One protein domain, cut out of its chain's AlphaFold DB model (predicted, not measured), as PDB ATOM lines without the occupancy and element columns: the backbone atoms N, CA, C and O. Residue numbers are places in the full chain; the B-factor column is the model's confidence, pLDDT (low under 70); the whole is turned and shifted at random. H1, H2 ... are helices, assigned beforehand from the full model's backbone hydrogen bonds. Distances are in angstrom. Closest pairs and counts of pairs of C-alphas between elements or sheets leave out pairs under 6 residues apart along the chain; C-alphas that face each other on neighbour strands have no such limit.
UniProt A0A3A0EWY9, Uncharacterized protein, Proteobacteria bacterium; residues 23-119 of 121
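This is residues 23 to 119 of the 121 residues of an uncharacterized protein of Proteobacteria bacterium (UniProt A0A3A0EWY9). Two long helices, H1 and H4, make a V, meeting near their first residues and spreading apart toward their last; residues 111 to 119, of which 111 to 118 belong to H4, stick out as a free arm. H3 runs back toward the closed end of the V, near the first turns of H4 but apart from H1, while little H2 sits at the turn between H1 and H3. Before them, residues 23 to 47 have no named element and run past H3 at Tyr 39 and Trp 40 and past H1 at Leu 26 and Phe 28. The printed part has 97 residues with four named helices, H1 H2 H3 H4 in that order, and no named strand, an all helix domain. It is compact, with a radius of gyration of the C-alphas of 13.9 A, and spans 44 by 34 by 20 A.

Start at Pro 23 and pass through the long stretch to residue 47; on the way, residues 30 to 31 pair antiparallel with residues 37 to 38. Find C-alpha 48 at (-27.375, 4.722, -21.554); from there H1, residues 48 to 68, runs 30.3 A to C-alpha 68. Next look for H2, residues 72 to 75, and then H3, residues 77 to 90, which runs 20.1 A from C-alpha 77 at (-34.147, -15.635, -35.344). H4, residues 97 to 118, runs 31.1 A and ends with C-alpha 118 at (-9.592, -20.757, -37.568).

Look first at H1 and H4, which touch, with residues 97 to 106 alone of H4; their closest C-alphas, those of Gly 55 and Val 98, are 4.0 A apart. They run the same way at a steep tilt of 43 degrees. H3 and H4 are close but not clearly touching, the closest C-alphas being those of Met 85 and His 99 at 7.5 A. They run opposite ways at a shallow tilt of 28 degrees. H1 and H2 are close but not clearly touching, with the C-alphas of Ile 66 and Asn 74 closest at 6.3 A. H2 and H3 meet only through their link; H1 and H3 are apart, and so are H2 and H4. In H1, H3 and H4 every O i to N i+4 pair is within hydrogen-bond range; H2 is too short for such a pair, and its one O i to N i+3 pair is within range.

The two C-alphas farthest apart, those of Gly 34 and Leu 119, are 47.3 A from each other. The printed part has no cut; the links H1 to H2 and H2 to H3 are tight and H3 to H4 is short. Residues 67 to 72 stand free, as do 111 to 119. The mean pLDDT of the printed part is 92.6, and no printed residue is under 70.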
ATOM      1  N   PRO A  23     -39.934 -19.057 -29.604       85.31
ATOM      2  CA  PRO A  23     -39.194 -17.828 -29.317       85.31
ATOM      3  C   PRO A  23     -39.782 -16.962 -28.195       85.31
ATOM      4  O   PRO A  23     -39.051 -16.175 -27.619       85.31
ATOM      5  N   ASP A  24     -41.068 -17.114 -27.859       87.25
ATOM      6  CA  ASP A  24     -41.752 -16.440 -26.734       87.25
ATOM      7  C   ASP A  24     -41.262 -16.869 -25.344       87.25
ATOM      8  O   ASP A  24     -41.756 -16.368 -24.340       87.25
ATOM      9  N   THR A  25     -40.330 -17.818 -25.276       91.25
ATOM     10  CA  THR A  25     -39.605 -18.137 -24.042       91.25
ATOM     11  C   THR A  25     -38.492 -17.137 -23.736       91.25
ATOM     12  O   THR A  25     -38.069 -17.068 -22.587       91.25
ATOM     13  N   LEU A  26     -38.053 -16.353 -24.730       95.38
ATOM     14  CA  LEU A  26     -37.156 -15.220 -24.529       95.38
ATOM     15  C   LEU A  26     -37.929 -14.062 -23.889       95.38
ATOM     16  O   LEU A  26     -38.996 -13.680 -24.373       95.38
ATOM     17  N   SER A  27     -37.369 -13.459 -22.844       96.31
ATOM     18  CA  SER A  27     -38.000 -12.414 -22.028       96.31
ATOM     19  C   SER A  27     -38.411 -11.167 -22.816       96.31
ATOM     20  O   SER A  27     -39.318 -10.439 -22.414       96.31
ATOM     21  N   PHE A  28     -37.769 -10.943 -23.960       96.12
ATOM     22  CA  PHE A  28     -37.982  -9.813 -24.856       96.12
ATOM     23  C   PHE A  28     -38.818 -10.161 -26.097       96.12
ATOM     24  O   PHE A  28     -38.877  -9.367 -27.036       96.12
ATOM     25  N   VAL A  29     -39.456 -11.333 -26.132       95.94
ATOM     26  CA  VAL A  29     -40.315 -11.764 -27.239       95.94
ATOM     27  C   VAL A  29     -41.743 -11.955 -26.743       95.94
ATOM     28  O   VAL A  29     -42.000 -12.703 -25.804       95.94
ATOM     29  N   SER A  30     -42.711 -11.333 -27.418       94.00
ATOM     30  CA  SER A  30     -44.131 -11.469 -27.074       94.00
ATOM     31  C   SER A  30     -44.970 -12.003 -28.233       94.00
ATOM     32  O   SER A  30     -44.670 -11.795 -29.409       94.00
ATOM     33  N   LYS A  31     -46.054 -12.729 -27.930       92.50
ATOM     34  CA  LYS A  31     -46.994 -13.201 -28.963       92.50
ATOM     35  C   LYS A  31     -47.821 -12.049 -29.510       92.50
ATOM     36  O   LYS A  31     -48.425 -11.291 -28.753       92.50
ATOM     37  N   ARG A  32     -47.961 -11.993 -30.835       88.81
ATOM     38  CA  ARG A  32     -48.911 -11.083 -31.486       88.81
ATOM     39  C   ARG A  32     -50.320 -11.673 -31.457       88.81
ATOM     40  O   ARG A  32     -50.526 -12.865 -31.704       88.81
ATOM     41  N   LYS A  33     -51.321 -10.819 -31.215       85.00
ATOM     42  CA  LYS A  33     -52.729 -11.176 -31.444       85.00
ATOM     43  C   LYS A  33     -52.917 -11.443 -32.942       85.00
ATOM     44  O   LYS A  33     -52.630 -10.571 -33.751       85.00
ATOM     45  N   GLY A  34     -53.371 -12.645 -33.296       80.06
ATOM     46  CA  GLY A  34     -53.513 -13.079 -34.695       80.06
ATOM     47  C   GLY A  34     -52.370 -13.954 -35.227       80.06
ATOM     48  O   GLY A  34     -52.445 -14.408 -36.364       80.06
ATOM     49  N   GLY A  35     -51.363 -14.256 -34.401       82.88
ATOM     50  CA  GLY A  35     -50.266 -15.162 -34.747       82.88
ATOM     51  C   GLY A  35     -48.945 -14.445 -35.033       82.88
ATOM     52  O   GLY A  35     -48.905 -13.261 -35.359       82.88
ATOM     53  N   GLY A  36     -47.846 -15.188 -34.889       88.00
ATOM     54  CA  GLY A  36     -46.489 -14.643 -34.943       88.00
ATOM     55  C   GLY A  36     -46.045 -13.998 -33.627       88.00
ATOM     56  O   GLY A  36     -46.707 -14.120 -32.593       88.00
ATOM     57  N   PHE A  37     -44.904 -13.312 -33.680       93.38
ATOM     58  CA  PHE A  37     -44.222 -12.762 -32.509       93.38
ATOM     59  C   PHE A  37     -43.771 -11.320 -32.762       93.38
ATOM     60  O   PHE A  37     -43.429 -10.966 -33.891       93.38
ATOM     61  N   ASN A  38     -43.780 -10.505 -31.708       93.12
ATOM     62  CA  ASN A  38     -42.922  -9.335 -31.583       93.12
ATOM     63  C   ASN A  38     -41.574  -9.861 -31.105       93.12
ATOM     64  O   ASN A  38     -41.461 -10.287 -29.960       93.12
ATOM     65  N   TYR A  39     -40.584  -9.900 -31.988       95.25
ATOM     66  CA  TYR A  39     -39.266 -10.461 -31.686       95.25
ATOM     67  C   TYR A  39     -38.393  -9.517 -30.859       95.25
ATOM     68  O   TYR A  39     -37.338  -9.916 -30.378       95.25
ATOM     69  N   TRP A  40     -38.825  -8.270 -30.708       96.12
ATOM     70  CA  TRP A  40     -38.192  -7.285 -29.856       96.12
ATOM     71  C   TRP A  40     -39.288  -6.502 -29.142       96.12
ATOM     72  O   TRP A  40     -39.916  -5.643 -29.741       96.12
ATOM     73  N   ASP A  41     -39.582  -6.826 -27.891       94.38
ATOM     74  CA  ASP A  41     -40.566  -6.140 -27.046       94.38
ATOM     75  C   ASP A  41     -39.858  -5.511 -25.843       94.38
ATOM     76  O   ASP A  41     -40.127  -5.813 -24.681       94.38
ATOM     77  N   VAL A  42     -38.865  -4.670 -26.144       93.62
ATOM     78  CA  VAL A  42     -38.023  -4.016 -25.141       93.62
ATOM     79  C   VAL A  42     -38.277  -2.522 -25.162       93.62
ATOM     80  O   VAL A  42     -38.243  -1.884 -26.211       93.62
ATOM     81  N   LYS A  43     -38.485  -1.943 -23.979       90.50
ATOM     82  CA  LYS A  43     -38.595  -0.495 -23.804       90.50
ATOM     83  C   LYS A  43     -37.308   0.036 -23.179       90.50
ATOM     84  O   LYS A  43     -37.045  -0.276 -22.018       90.50
ATOM     85  N   PRO A  44     -36.513   0.831 -23.914       88.88
ATOM     86  CA  PRO A  44     -35.351   1.501 -23.348       88.88
ATOM     87  C   PRO A  44     -35.738   2.393 -22.169       88.88
ATOM     88  O   PRO A  44     -36.793   3.028 -22.172       88.88
ATOM     89  N   THR A  45     -34.856   2.482 -21.179       89.06
ATOM     90  CA  THR A  45     -35.038   3.353 -20.012       89.06
ATOM     91  C   THR A  45     -34.648   4.803 -20.305       89.06
ATOM     92  O   THR A  45     -35.003   5.700 -19.543       89.06
ATOM     93  N   GLY A  46     -33.886   5.035 -21.382       84.69
ATOM     94  CA  GLY A  46     -33.281   6.329 -21.706       84.69
ATOM     95  C   GLY A  46     -31.977   6.600 -20.946       84.69
ATOM     96  O   GLY A  46     -31.287   7.577 -21.233       84.69
ATOM     97  N   CYS A  47     -31.595   5.730 -20.006       90.12
ATOM     98  CA  CYS A  47     -30.315   5.783 -19.313       90.12
ATOM     99  C   CYS A  47     -29.310   4.866 -20.020       90.12
ATOM    100  O   CYS A  47     -29.419   3.646 -19.945       90.12
ATOM    101  N   SER A  48     -28.308   5.454 -20.682       87.44
ATOM    102  CA  SER A  48     -27.375   4.722 -21.554       87.44
ATOM    103  C   SER A  48     -26.678   3.531 -20.877       87.44
ATOM    104  O   SER A  48     -26.561   2.472 -21.491       87.44
ATOM    105  N   SER A  49     -26.259   3.664 -19.613       91.81
ATOM    106  CA  SER A  49     -25.582   2.583 -18.881       91.81
ATOM    107  C   SER A  49     -26.519   1.418 -18.554       91.81
ATOM    108  O   SER A  49     -26.172   0.274 -18.832       91.81
ATOM    109  N   LYS A  50     -27.718   1.706 -18.034       94.19
ATOM    110  CA  LYS A  50     -28.746   0.691 -17.740       94.19
ATOM    111  C   LYS A  50     -29.228  -0.006 -19.004       94.19
ATOM    112  O   LYS A  50     -29.413  -1.218 -19.021       94.19
ATOM    113  N   ASP A  51     -29.401   0.766 -20.069       95.31
ATOM    114  CA  ASP A  51     -29.771   0.245 -21.375       95.31
ATOM    115  C   ASP A  51     -28.686  -0.707 -21.904       95.31
ATOM    116  O   ASP A  51     -29.001  -1.798 -22.368       95.31
ATOM    117  N   CYS A  52     -27.406  -0.346 -21.779       96.62
ATOM    118  CA  CYS A  52     -26.289  -1.208 -22.173       96.62
ATOM    119  C   CYS A  52     -26.246  -2.519 -21.368       96.62
ATOM    120  O   CYS A  52     -26.107  -3.592 -21.949       96.62
ATOM    121  N   GLU A  53     -26.408  -2.445 -20.046       97.19
ATOM    122  CA  GLU A  53     -26.475  -3.627 -19.175       97.19
ATOM    123  C   GLU A  53     -27.644  -4.541 -19.558       97.19
ATOM    124  O   GLU A  53     -27.462  -5.742 -19.734       97.19
ATOM    125  N   THR A  54     -28.817  -3.953 -19.802       97.31
ATOM    126  CA  THR A  54     -30.001  -4.688 -20.261       97.31
ATOM    127  C   THR A  54     -29.719  -5.391 -21.588       97.31
ATOM    128  O   THR A  54     -29.985  -6.578 -21.719       97.31
ATOM    129  N   GLY A  55     -29.125  -4.695 -22.562       97.56
ATOM    130  CA  GLY A  55     -28.794  -5.285 -23.859       97.56
ATOM    131  C   GLY A  55     -27.874  -6.505 -23.758       97.56
ATOM    132  O   GLY A  55     -28.097  -7.480 -24.471       97.56
ATOM    133  N   LYS A  56     -26.896  -6.483 -22.842       98.19
ATOM    134  CA  LYS A  56     -26.011  -7.631 -22.577       98.19
ATOM    135  C   LYS A  56     -26.770  -8.821 -22.000       98.19
ATOM    136  O   LYS A  56     -26.664  -9.914 -22.539       98.19
ATOM    137  N   VAL A  57     -27.602  -8.600 -20.982       98.06
ATOM    138  CA  VAL A  57     -28.410  -9.673 -20.372       98.06
ATOM    139  C   VAL A  57     -29.314 -10.347 -21.411       98.06
ATOM    140  O   VAL A  57     -29.396 -11.572 -21.466       98.06
ATOM    141  N   LEU A  58     -29.952  -9.564 -22.287       98.31
ATOM    142  CA  LEU A  58     -30.803 -10.114 -23.347       98.31
ATOM    143  C   LEU A  58     -29.992 -10.871 -24.415       98.31
ATOM    144  O   LEU A  58     -30.490 -11.839 -24.992       98.31
ATOM    145  N   ALA A  59     -28.750 -10.454 -24.690       98.31
ATOM    146  CA  ALA A  59     -27.863 -11.172 -25.603       98.31
ATOM    147  C   ALA A  59     -27.414 -12.513 -25.020       98.31
ATOM    148  O   ALA A  59     -27.465 -13.517 -25.728       98.31
ATOM    149  N   GLU A  60     -27.049 -12.556 -23.739       98.06
ATOM    150  CA  GLU A  60     -26.728 -13.800 -23.033       98.06
ATOM    151  C   GLU A  60     -27.911 -14.776 -23.066       98.06
ATOM    152  O   GLU A  60     -27.743 -15.949 -23.404       98.06
ATOM    153  N   GLU A  61     -29.124 -14.279 -22.803       97.88
ATOM    154  CA  GLU A  61     -30.356 -15.064 -22.894       97.88
ATOM    155  C   GLU A  61     -30.572 -15.623 -24.312       97.88
ATOM    156  O   GLU A  61     -30.831 -16.818 -24.491       97.88
ATOM    157  N   TYR A  62     -30.408 -14.780 -25.336       97.62
ATOM    158  CA  TYR A  62     -30.506 -15.182 -26.738       97.62
ATOM    159  C   TYR A  62     -29.474 -16.257 -27.111       97.62
ATOM    160  O   TYR A  62     -29.835 -17.271 -27.715       97.62
ATOM    161  N   LEU A  63     -28.206 -16.057 -26.745       96.75
ATOM    162  CA  LEU A  63     -27.108 -16.981 -27.037       96.75
ATOM    163  C   LEU A  63     -27.321 -18.332 -26.348       96.75
ATOM    164  O   LEU A  63     -27.169 -19.378 -26.987       96.75
ATOM    165  N   ALA A  64     -27.747 -18.323 -25.081       95.94
ATOM    166  CA  ALA A  64     -28.103 -19.533 -24.348       95.94
ATOM    167  C   ALA A  64     -29.256 -20.284 -25.035       95.94
ATOM    168  O   ALA A  64     -29.182 -21.500 -25.234       95.94
ATOM    169  N   PHE A  65     -30.290 -19.560 -25.470       95.38
ATOM    170  CA  PHE A  65     -31.433 -20.141 -26.165       95.38
ATOM    171  C   PHE A  65     -31.042 -20.809 -27.489       95.38
ATOM    172  O   PHE A  65     -31.419 -21.962 -27.721       95.38
ATOM    173  N   ILE A  66     -30.290 -20.128 -28.362       94.19
ATOM    174  CA  ILE A  66     -29.902 -20.707 -29.659       94.19
ATOM    175  C   ILE A  66     -28.872 -21.831 -29.506       94.19
ATOM    176  O   ILE A  66     -28.908 -22.783 -30.283       94.19
ATOM    177  N   GLY A  67     -28.003 -21.755 -28.492       91.94
ATOM    178  CA  GLY A  67     -27.032 -22.800 -28.174       91.94
ATOM    179  C   GLY A  67     -27.708 -24.084 -27.697       91.94
ATOM    180  O   GLY A  67     -27.337 -25.173 -28.128       91.94
ATOM    181  N   ALA A  68     -28.755 -23.964 -26.875       92.12
ATOM    182  CA  ALA A  68     -29.564 -25.102 -26.442       92.12
ATOM    183  C   ALA A  68     -30.480 -25.649 -27.556       92.12
ATOM    184  O   ALA A  68     -30.882 -26.810 -27.507       92.12
ATOM    185  N   ASN A  69     -30.812 -24.830 -28.562       91.00
ATOM    186  CA  ASN A  69     -31.807 -25.154 -29.586       91.00
ATOM    187  C   ASN A  69     -31.316 -24.842 -31.019       91.00
ATOM    188  O   ASN A  69     -31.920 -24.002 -31.697       91.00
ATOM    189  N   PRO A  70     -30.271 -25.514 -31.536       86.88
ATOM    190  CA  PRO A  70     -29.669 -25.207 -32.838       86.88
ATOM    191  C   PRO A  70     -30.518 -25.735 -34.011       86.88
ATOM    192  O   PRO A  70     -30.172 -26.699 -34.691       86.88
ATOM    193  N   THR A  71     -31.674 -25.115 -34.250       86.94
ATOM    194  CA  THR A  71     -32.604 -25.491 -35.328       86.94
ATOM    195  C   THR A  71     -32.533 -24.534 -36.515       86.94
ATOM    196  O   THR A  71     -32.215 -23.359 -36.350       86.94
ATOM    197  N   ILE A  72     -32.926 -24.996 -37.712       79.00
ATOM    198  CA  ILE A  72     -33.028 -24.145 -38.920       79.00
ATOM    199  C   ILE A  72     -33.931 -22.923 -38.672       79.00
ATOM    200  O   ILE A  72     -33.660 -21.845 -39.190       79.00
ATOM    201  N   GLY A  73     -34.985 -23.070 -37.862       79.19
ATOM    202  CA  GLY A  73     -35.847 -21.947 -37.485       79.19
ATOM    203  C   GLY A  73     -35.118 -20.899 -36.644       79.19
ATOM    204  O   GLY A  73     -35.308 -19.706 -36.853       79.19
ATOM    205  N   ASN A  74     -34.230 -21.331 -35.748       87.75
ATOM    206  CA  ASN A  74     -33.463 -20.428 -34.895       87.75
ATOM    207  C   ASN A  74     -32.289 -19.756 -35.625       87.75
ATOM    208  O   ASN A  74     -31.863 -18.683 -35.205       87.75
ATOM    209  N   VAL A  75     -31.835 -20.300 -36.762       87.12
ATOM    210  CA  VAL A  75     -30.839 -19.639 -37.632       87.12
ATOM    211  C   VAL A  75     -31.336 -18.276 -38.129       87.12
ATOM    212  O   VAL A  75     -30.553 -17.337 -38.232       87.12
ATOM    213  N   SER A  76     -32.635 -18.127 -38.411       89.75
ATOM    214  CA  SER A  76     -33.206 -16.855 -38.877       89.75
ATOM    215  C   SER A  76     -33.677 -15.929 -37.748       89.75
ATOM    216  O   SER A  76     -34.104 -14.805 -38.019       89.75
ATOM    217  N   LEU A  77     -33.587 -16.362 -36.485       93.81
ATOM    218  CA  LEU A  77     -34.147 -15.635 -35.344       93.81
ATOM    219  C   LEU A  77     -33.490 -14.263 -35.147       93.81
ATOM    220  O   LEU A  77     -34.205 -13.282 -34.955       93.81
ATOM    221  N   LEU A  78     -32.162 -14.163 -35.286       96.38
ATOM    222  CA  LEU A  78     -31.455 -12.880 -35.174       96.38
ATOM    223  C   LEU A  78     -31.953 -11.863 -36.205       96.38
ATOM    224  O   LEU A  78     -32.180 -10.704 -35.876       96.38
ATOM    225  N   ALA A  79     -32.183 -12.302 -37.445       95.75
ATOM    226  CA  ALA A  79     -32.693 -11.432 -38.501       95.75
ATOM    227  C   ALA A  79     -34.117 -10.935 -38.192       95.75
ATOM    228  O   ALA A  79     -34.436  -9.774 -38.447       95.75
ATOM    229  N   CYS A  80     -34.968 -11.787 -37.609       95.19
ATOM    230  CA  CYS A  80     -36.300 -11.392 -37.151       95.19
ATOM    231  C   CYS A  80     -36.248 -10.358 -36.018       95.19
ATOM    232  O   CYS A  80     -37.009  -9.392 -36.068       95.19
ATOM    233  N   ILE A  81     -35.347 -10.539 -35.046       97.00
ATOM    234  CA  ILE A  81     -35.115  -9.599 -33.938       97.00
ATOM    235  C   ILE A  81     -34.654  -8.242 -34.482       97.00
ATOM    236  O   ILE A  81     -35.292  -7.223 -34.225       97.00
ATOM    237  N   VAL A  82     -33.596  -8.231 -35.299       97.12
ATOM    238  CA  VAL A  82     -33.018  -7.007 -35.877       97.12
ATOM    239  C   VAL A  82     -34.034  -6.255 -36.735       97.12
ATOM    240  O   VAL A  82     -34.125  -5.032 -36.658       97.12
ATOM    241  N   ARG A  83     -34.844  -6.967 -37.528       95.88
ATOM    242  CA  ARG A  83     -35.929  -6.341 -38.293       95.88
ATOM    243  C   ARG A  83     -36.928  -5.632 -37.374       95.88
ATOM    244  O   ARG A  83     -37.285  -4.496 -37.660       95.88
ATOM    245  N   ASP A  84     -37.370  -6.276 -36.293       95.31
ATOM    246  CA  ASP A  84     -38.323  -5.666 -35.357       95.31
ATOM    247  C   ASP A  84     -37.710  -4.449 -34.629       95.31
ATOM    248  O   ASP A  84     -38.405  -3.448 -34.456       95.31
ATOM    249  N   MET A  85     -36.409  -4.468 -34.302       96.06
ATOM    250  CA  MET A  85     -35.691  -3.283 -33.796       96.06
ATOM    251  C   MET A  85     -35.760  -2.107 -34.785       96.06
ATOM    252  O   MET A  85     -36.071  -0.979 -34.399       96.06
ATOM    253  N   PHE A  86     -35.492  -2.358 -36.073       94.56
ATOM    254  CA  PHE A  86     -35.548  -1.322 -37.108       94.56
ATOM    255  C   PHE A  86     -36.960  -0.783 -37.326       94.56
ATOM    256  O   PHE A  86     -37.136   0.428 -37.456       94.56
ATOM    257  N   GLU A  87     -37.968  -1.654 -37.348       92.25
ATOM    258  CA  GLU A  87     -39.361  -1.224 -37.470       92.25
ATOM    259  C   GLU A  87     -39.780  -0.357 -36.276       92.25
ATOM    260  O   GLU A  87     -40.449   0.659 -36.461       92.25
ATOM    261  N   GLN A  88     -39.340  -0.673 -35.055       89.88
ATOM    262  CA  GLN A  88     -39.577   0.203 -33.904       89.88
ATOM    263  C   GLN A  88     -38.895   1.558 -34.054       89.88
ATOM    264  O   GLN A  88     -39.543   2.581 -33.831       89.88
ATOM    265  N   ALA A  89     -37.631   1.582 -34.482       88.31
ATOM    266  CA  ALA A  89     -36.906   2.827 -34.715       88.31
ATOM    267  C   ALA A  89     -37.592   3.702 -35.779       88.31
ATOM    268  O   ALA A  89     -37.762   4.907 -35.604       88.31
ATOM    269  N   LYS A  90     -38.062   3.083 -36.867       88.62
ATOM    270  CA  LYS A  90     -38.804   3.753 -37.942       88.62
ATOM    271  C   LYS A  90     -40.140   4.329 -37.466       88.62
ATOM    272  O   LYS A  90     -40.541   5.394 -37.927       88.62
ATOM    273  N   ASN A  91     -40.808   3.655 -36.533       87.31
ATOM    274  CA  ASN A  91     -42.100   4.067 -35.981       87.31
ATOM    275  C   ASN A  91     -41.974   5.056 -34.801       87.31
ATOM    276  O   ASN A  91     -42.909   5.200 -34.015       87.31
ATOM    277  N   GLY A  92     -40.834   5.745 -34.675       81.38
ATOM    278  CA  GLY A  92     -40.601   6.774 -33.657       81.38
ATOM    279  C   GLY A  92     -40.028   6.251 -32.337       81.38
ATOM    280  O   GLY A  92     -39.875   7.026 -31.394       81.38
ATOM    281  N   GLY A  93     -39.692   4.962 -32.253       81.06
ATOM    282  CA  GLY A  93     -38.880   4.420 -31.168       81.06
ATOM    283  C   GLY A  93     -37.438   4.929 -31.241       81.06
ATOM    284  O   GLY A  93     -36.900   5.175 -32.317       81.06
ATOM    285  N   ALA A  94     -36.784   5.085 -30.090       81.56
ATOM    286  CA  ALA A  94     -35.382   5.485 -30.049       81.56
ATOM    287  C   ALA A  94     -34.462   4.259 -30.139       81.56
ATOM    288  O   ALA A  94     -34.559   3.342 -29.318       81.56
ATOM    289  N   TRP A  95     -33.517   4.283 -31.084       90.69
ATOM    290  CA  TRP A  95     -32.358   3.397 -31.014       90.69
ATOM    291  C   TRP A  95     -31.524   3.775 -29.787       90.69
ATOM    292  O   TRP A  95     -31.192   4.943 -29.586       90.69
ATOM    293  N   SER A  96     -31.207   2.795 -28.949       90.88
ATOM    294  CA  SER A  96     -30.638   3.023 -27.615       90.88
ATOM    295  C   SER A  96     -29.464   2.097 -27.312       90.88
ATOM    296  O   SER A  96     -29.138   1.201 -28.093       90.88
ATOM    297  N   GLY A  97     -28.870   2.277 -26.126       93.44
ATOM    298  CA  GLY A  97     -27.806   1.412 -25.616       93.44
ATOM    299  C   GLY A  97     -28.183  -0.073 -25.575       93.44
ATOM    300  O   GLY A  97     -27.309  -0.900 -25.800       93.44
ATOM    301  N   VAL A  98     -29.467  -0.410 -25.390       96.56
ATOM    302  CA  VAL A  98     -29.947  -1.806 -25.363       96.56
ATOM    303  C   VAL A  98     -29.657  -2.500 -26.687       96.56
ATOM    304  O   VAL A  98     -29.097  -3.590 -26.717       96.56
ATOM    305  N   HIS A  99     -30.002  -1.839 -27.790       96.50
ATOM    306  CA  HIS A  99     -29.869  -2.375 -29.139       96.50
ATOM    307  C   HIS A  99     -28.396  -2.584 -29.493       96.50
ATOM    308  O   HIS A  99     -27.988  -3.663 -29.921       96.50
ATOM    309  N   THR A 100     -27.583  -1.550 -29.263       95.81
ATOM    310  CA  THR A 100     -26.149  -1.585 -29.563       95.81
ATOM    311  C   THR A 100     -25.425  -2.625 -28.713       95.81
ATOM    312  O   THR A 100     -24.607  -3.370 -29.249       95.81
ATOM    313  N   ALA A 101     -25.725  -2.711 -27.414       97.44
ATOM    314  CA  ALA A 101     -25.094  -3.680 -26.526       97.44
ATOM    315  C   ALA A 101     -25.490  -5.118 -26.873       97.44
ATOM    316  O   ALA A 101     -24.603  -5.961 -26.971       97.44
ATOM    317  N   PHE A 102     -26.773  -5.371 -27.164       98.44
ATOM    318  CA  PHE A 102     -27.241  -6.687 -27.602       98.44
ATOM    319  C   PHE A 102     -26.476  -7.173 -28.841       98.44
ATOM    320  O   PHE A 102     -25.893  -8.254 -28.847       98.44
ATOM    321  N   LEU A 103     -26.423  -6.348 -29.893       98.19
ATOM    322  CA  LEU A 103     -25.759  -6.723 -31.145       98.19
ATOM    323  C   LEU A 103     -24.243  -6.853 -30.993       98.19
ATOM    324  O   LEU A 103     -23.641  -7.731 -31.610       98.19
ATOM    325  N   SER A 104     -23.629  -5.995 -30.176       97.75
ATOM    326  CA  SER A 104     -22.187  -6.051 -29.921       97.75
ATOM    327  C   SER A 104     -21.796  -7.347 -29.220       97.75
ATOM    328  O   SER A 104     -20.785  -7.941 -29.583       97.75
ATOM    329  N   ASP A 105     -22.600  -7.804 -28.260       98.00
ATOM    330  CA  ASP A 105     -22.313  -9.010 -27.485       98.00
ATOM    331  C   ASP A 105     -22.532 -10.288 -28.313       98.00
ATOM    332  O   ASP A 105     -21.659 -11.157 -28.373       98.00
ATOM    333  N   VAL A 106     -23.616 -10.340 -29.101       97.88
ATOM    334  CA  VAL A 106     -23.837 -11.412 -30.092       97.88
ATOM    335  C   VAL A 106     -22.689 -11.478 -31.106       97.88
ATOM    336  O   VAL A 106     -22.186 -12.564 -31.410       97.88
ATOM    337  N   ASN A 107     -22.235 -10.331 -31.619       98.00
ATOM    338  CA  ASN A 107     -21.097 -10.286 -32.535       98.00
ATOM    339  C   ASN A 107     -19.784 -10.690 -31.843       98.00
ATOM    340  O   ASN A 107     -18.973 -11.395 -32.440       98.00
ATOM    341  N   GLY A 108     -19.585 -10.303 -30.581       97.62
ATOM    342  CA  GLY A 108     -18.447 -10.731 -29.767       97.62
ATOM    343  C   GLY A 108     -18.378 -12.252 -29.631       97.62
ATOM    344  O   GLY A 108     -17.321 -12.848 -29.857       97.62
ATOM    345  N   TYR A 109     -19.518 -12.899 -29.375       95.75
ATOM    346  CA  TYR A 109     -19.614 -14.356 -29.364       95.75
ATOM    347  C   TYR A 109     -19.299 -14.969 -30.736       95.75
ATOM    348  O   TYR A 109     -18.501 -15.904 -30.830       95.75
ATOM    349  N   ALA A 110     -19.860 -14.420 -31.819       94.69
ATOM    350  CA  ALA A 110     -19.575 -14.889 -33.177       94.69
ATOM    351  C   ALA A 110     -18.077 -14.788 -33.522       94.69
ATOM    352  O   ALA A 110     -17.505 -15.737 -34.059       94.69
ATOM    353  N   MET A 111     -17.420 -13.683 -33.156       96.88
ATOM    354  CA  MET A 111     -15.974 -13.503 -33.315       96.88
ATOM    355  C   MET A 111     -15.174 -14.531 -32.511       96.88
ATOM    356  O   MET A 111     -14.192 -15.070 -33.021       96.88
ATOM    357  N   MET A 112     -15.580 -14.827 -31.274       95.00
ATOM    358  CA  MET A 112     -14.928 -15.834 -30.437       95.00
ATOM    359  C   MET A 112     -15.009 -17.229 -31.072       95.00
ATOM    360  O   MET A 112     -13.987 -17.903 -31.199       95.00
ATOM    361  N   VAL A 113     -16.196 -17.645 -31.518       92.75
ATOM    362  CA  VAL A 113     -16.393 -18.943 -32.184       92.75
ATOM    363  C   VAL A 113     -15.626 -19.002 -33.505       92.75
ATOM    364  O   VAL A 113     -14.950 -19.993 -33.775       92.75
ATOM    365  N   ALA A 114     -15.663 -17.931 -34.302       93.31
ATOM    366  CA  ALA A 114     -14.902 -17.839 -35.543       93.31
ATOM    367  C   ALA A 114     -13.393 -17.954 -35.289       93.31
ATOM    368  O   ALA A 114     -12.711 -18.675 -36.012       93.31
ATOM    369  N   ARG A 115     -12.878 -17.310 -34.232       93.12
ATOM    370  CA  ARG A 115     -11.472 -17.424 -33.826       93.12
ATOM    371  C   ARG A 115     -11.102 -18.870 -33.514       93.12
ATOM    372  O   ARG A 115     -10.076 -19.325 -33.997       93.12
ATOM    373  N   VAL A 116     -11.923 -19.581 -32.739       93.38
ATOM    374  CA  VAL A 116     -11.686 -21.002 -32.428       93.38
ATOM    375  C   VAL A 116     -11.694 -21.849 -33.700       93.38
ATOM    376  O   VAL A 116     -10.834 -22.706 -33.860       93.38
ATOM    377  N   ALA A 117     -12.607 -21.577 -34.633       89.81
ATOM    378  CA  ALA A 117     -12.719 -22.322 -35.885       89.81
ATOM    379  C   ALA A 117     -11.527 -22.133 -36.844       89.81
ATOM    380  O   ALA A 117     -11.299 -22.994 -37.691       89.81
ATOM    381  N   VAL A 118     -10.781 -21.027 -36.735       91.75
ATOM    382  CA  VAL A 118      -9.592 -20.757 -37.568       91.75
ATOM    383  C   VAL A 118      -8.266 -21.068 -36.868       91.75
ATOM    384  O   VAL A 118      -7.211 -20.890 -37.479       91.75
ATOM    385  N   LEU A 119      -8.283 -21.508 -35.602       83.50
ATOM    386  CA  LEU A 119      -7.063 -21.973 -34.944       83.50
ATOM    387  C   LEU A 119      -6.596 -23.281 -35.610       83.50
ATOM    388  O   LEU A 119      -7.413 -24.180 -35.814       83.50
TER     389      LEU A 119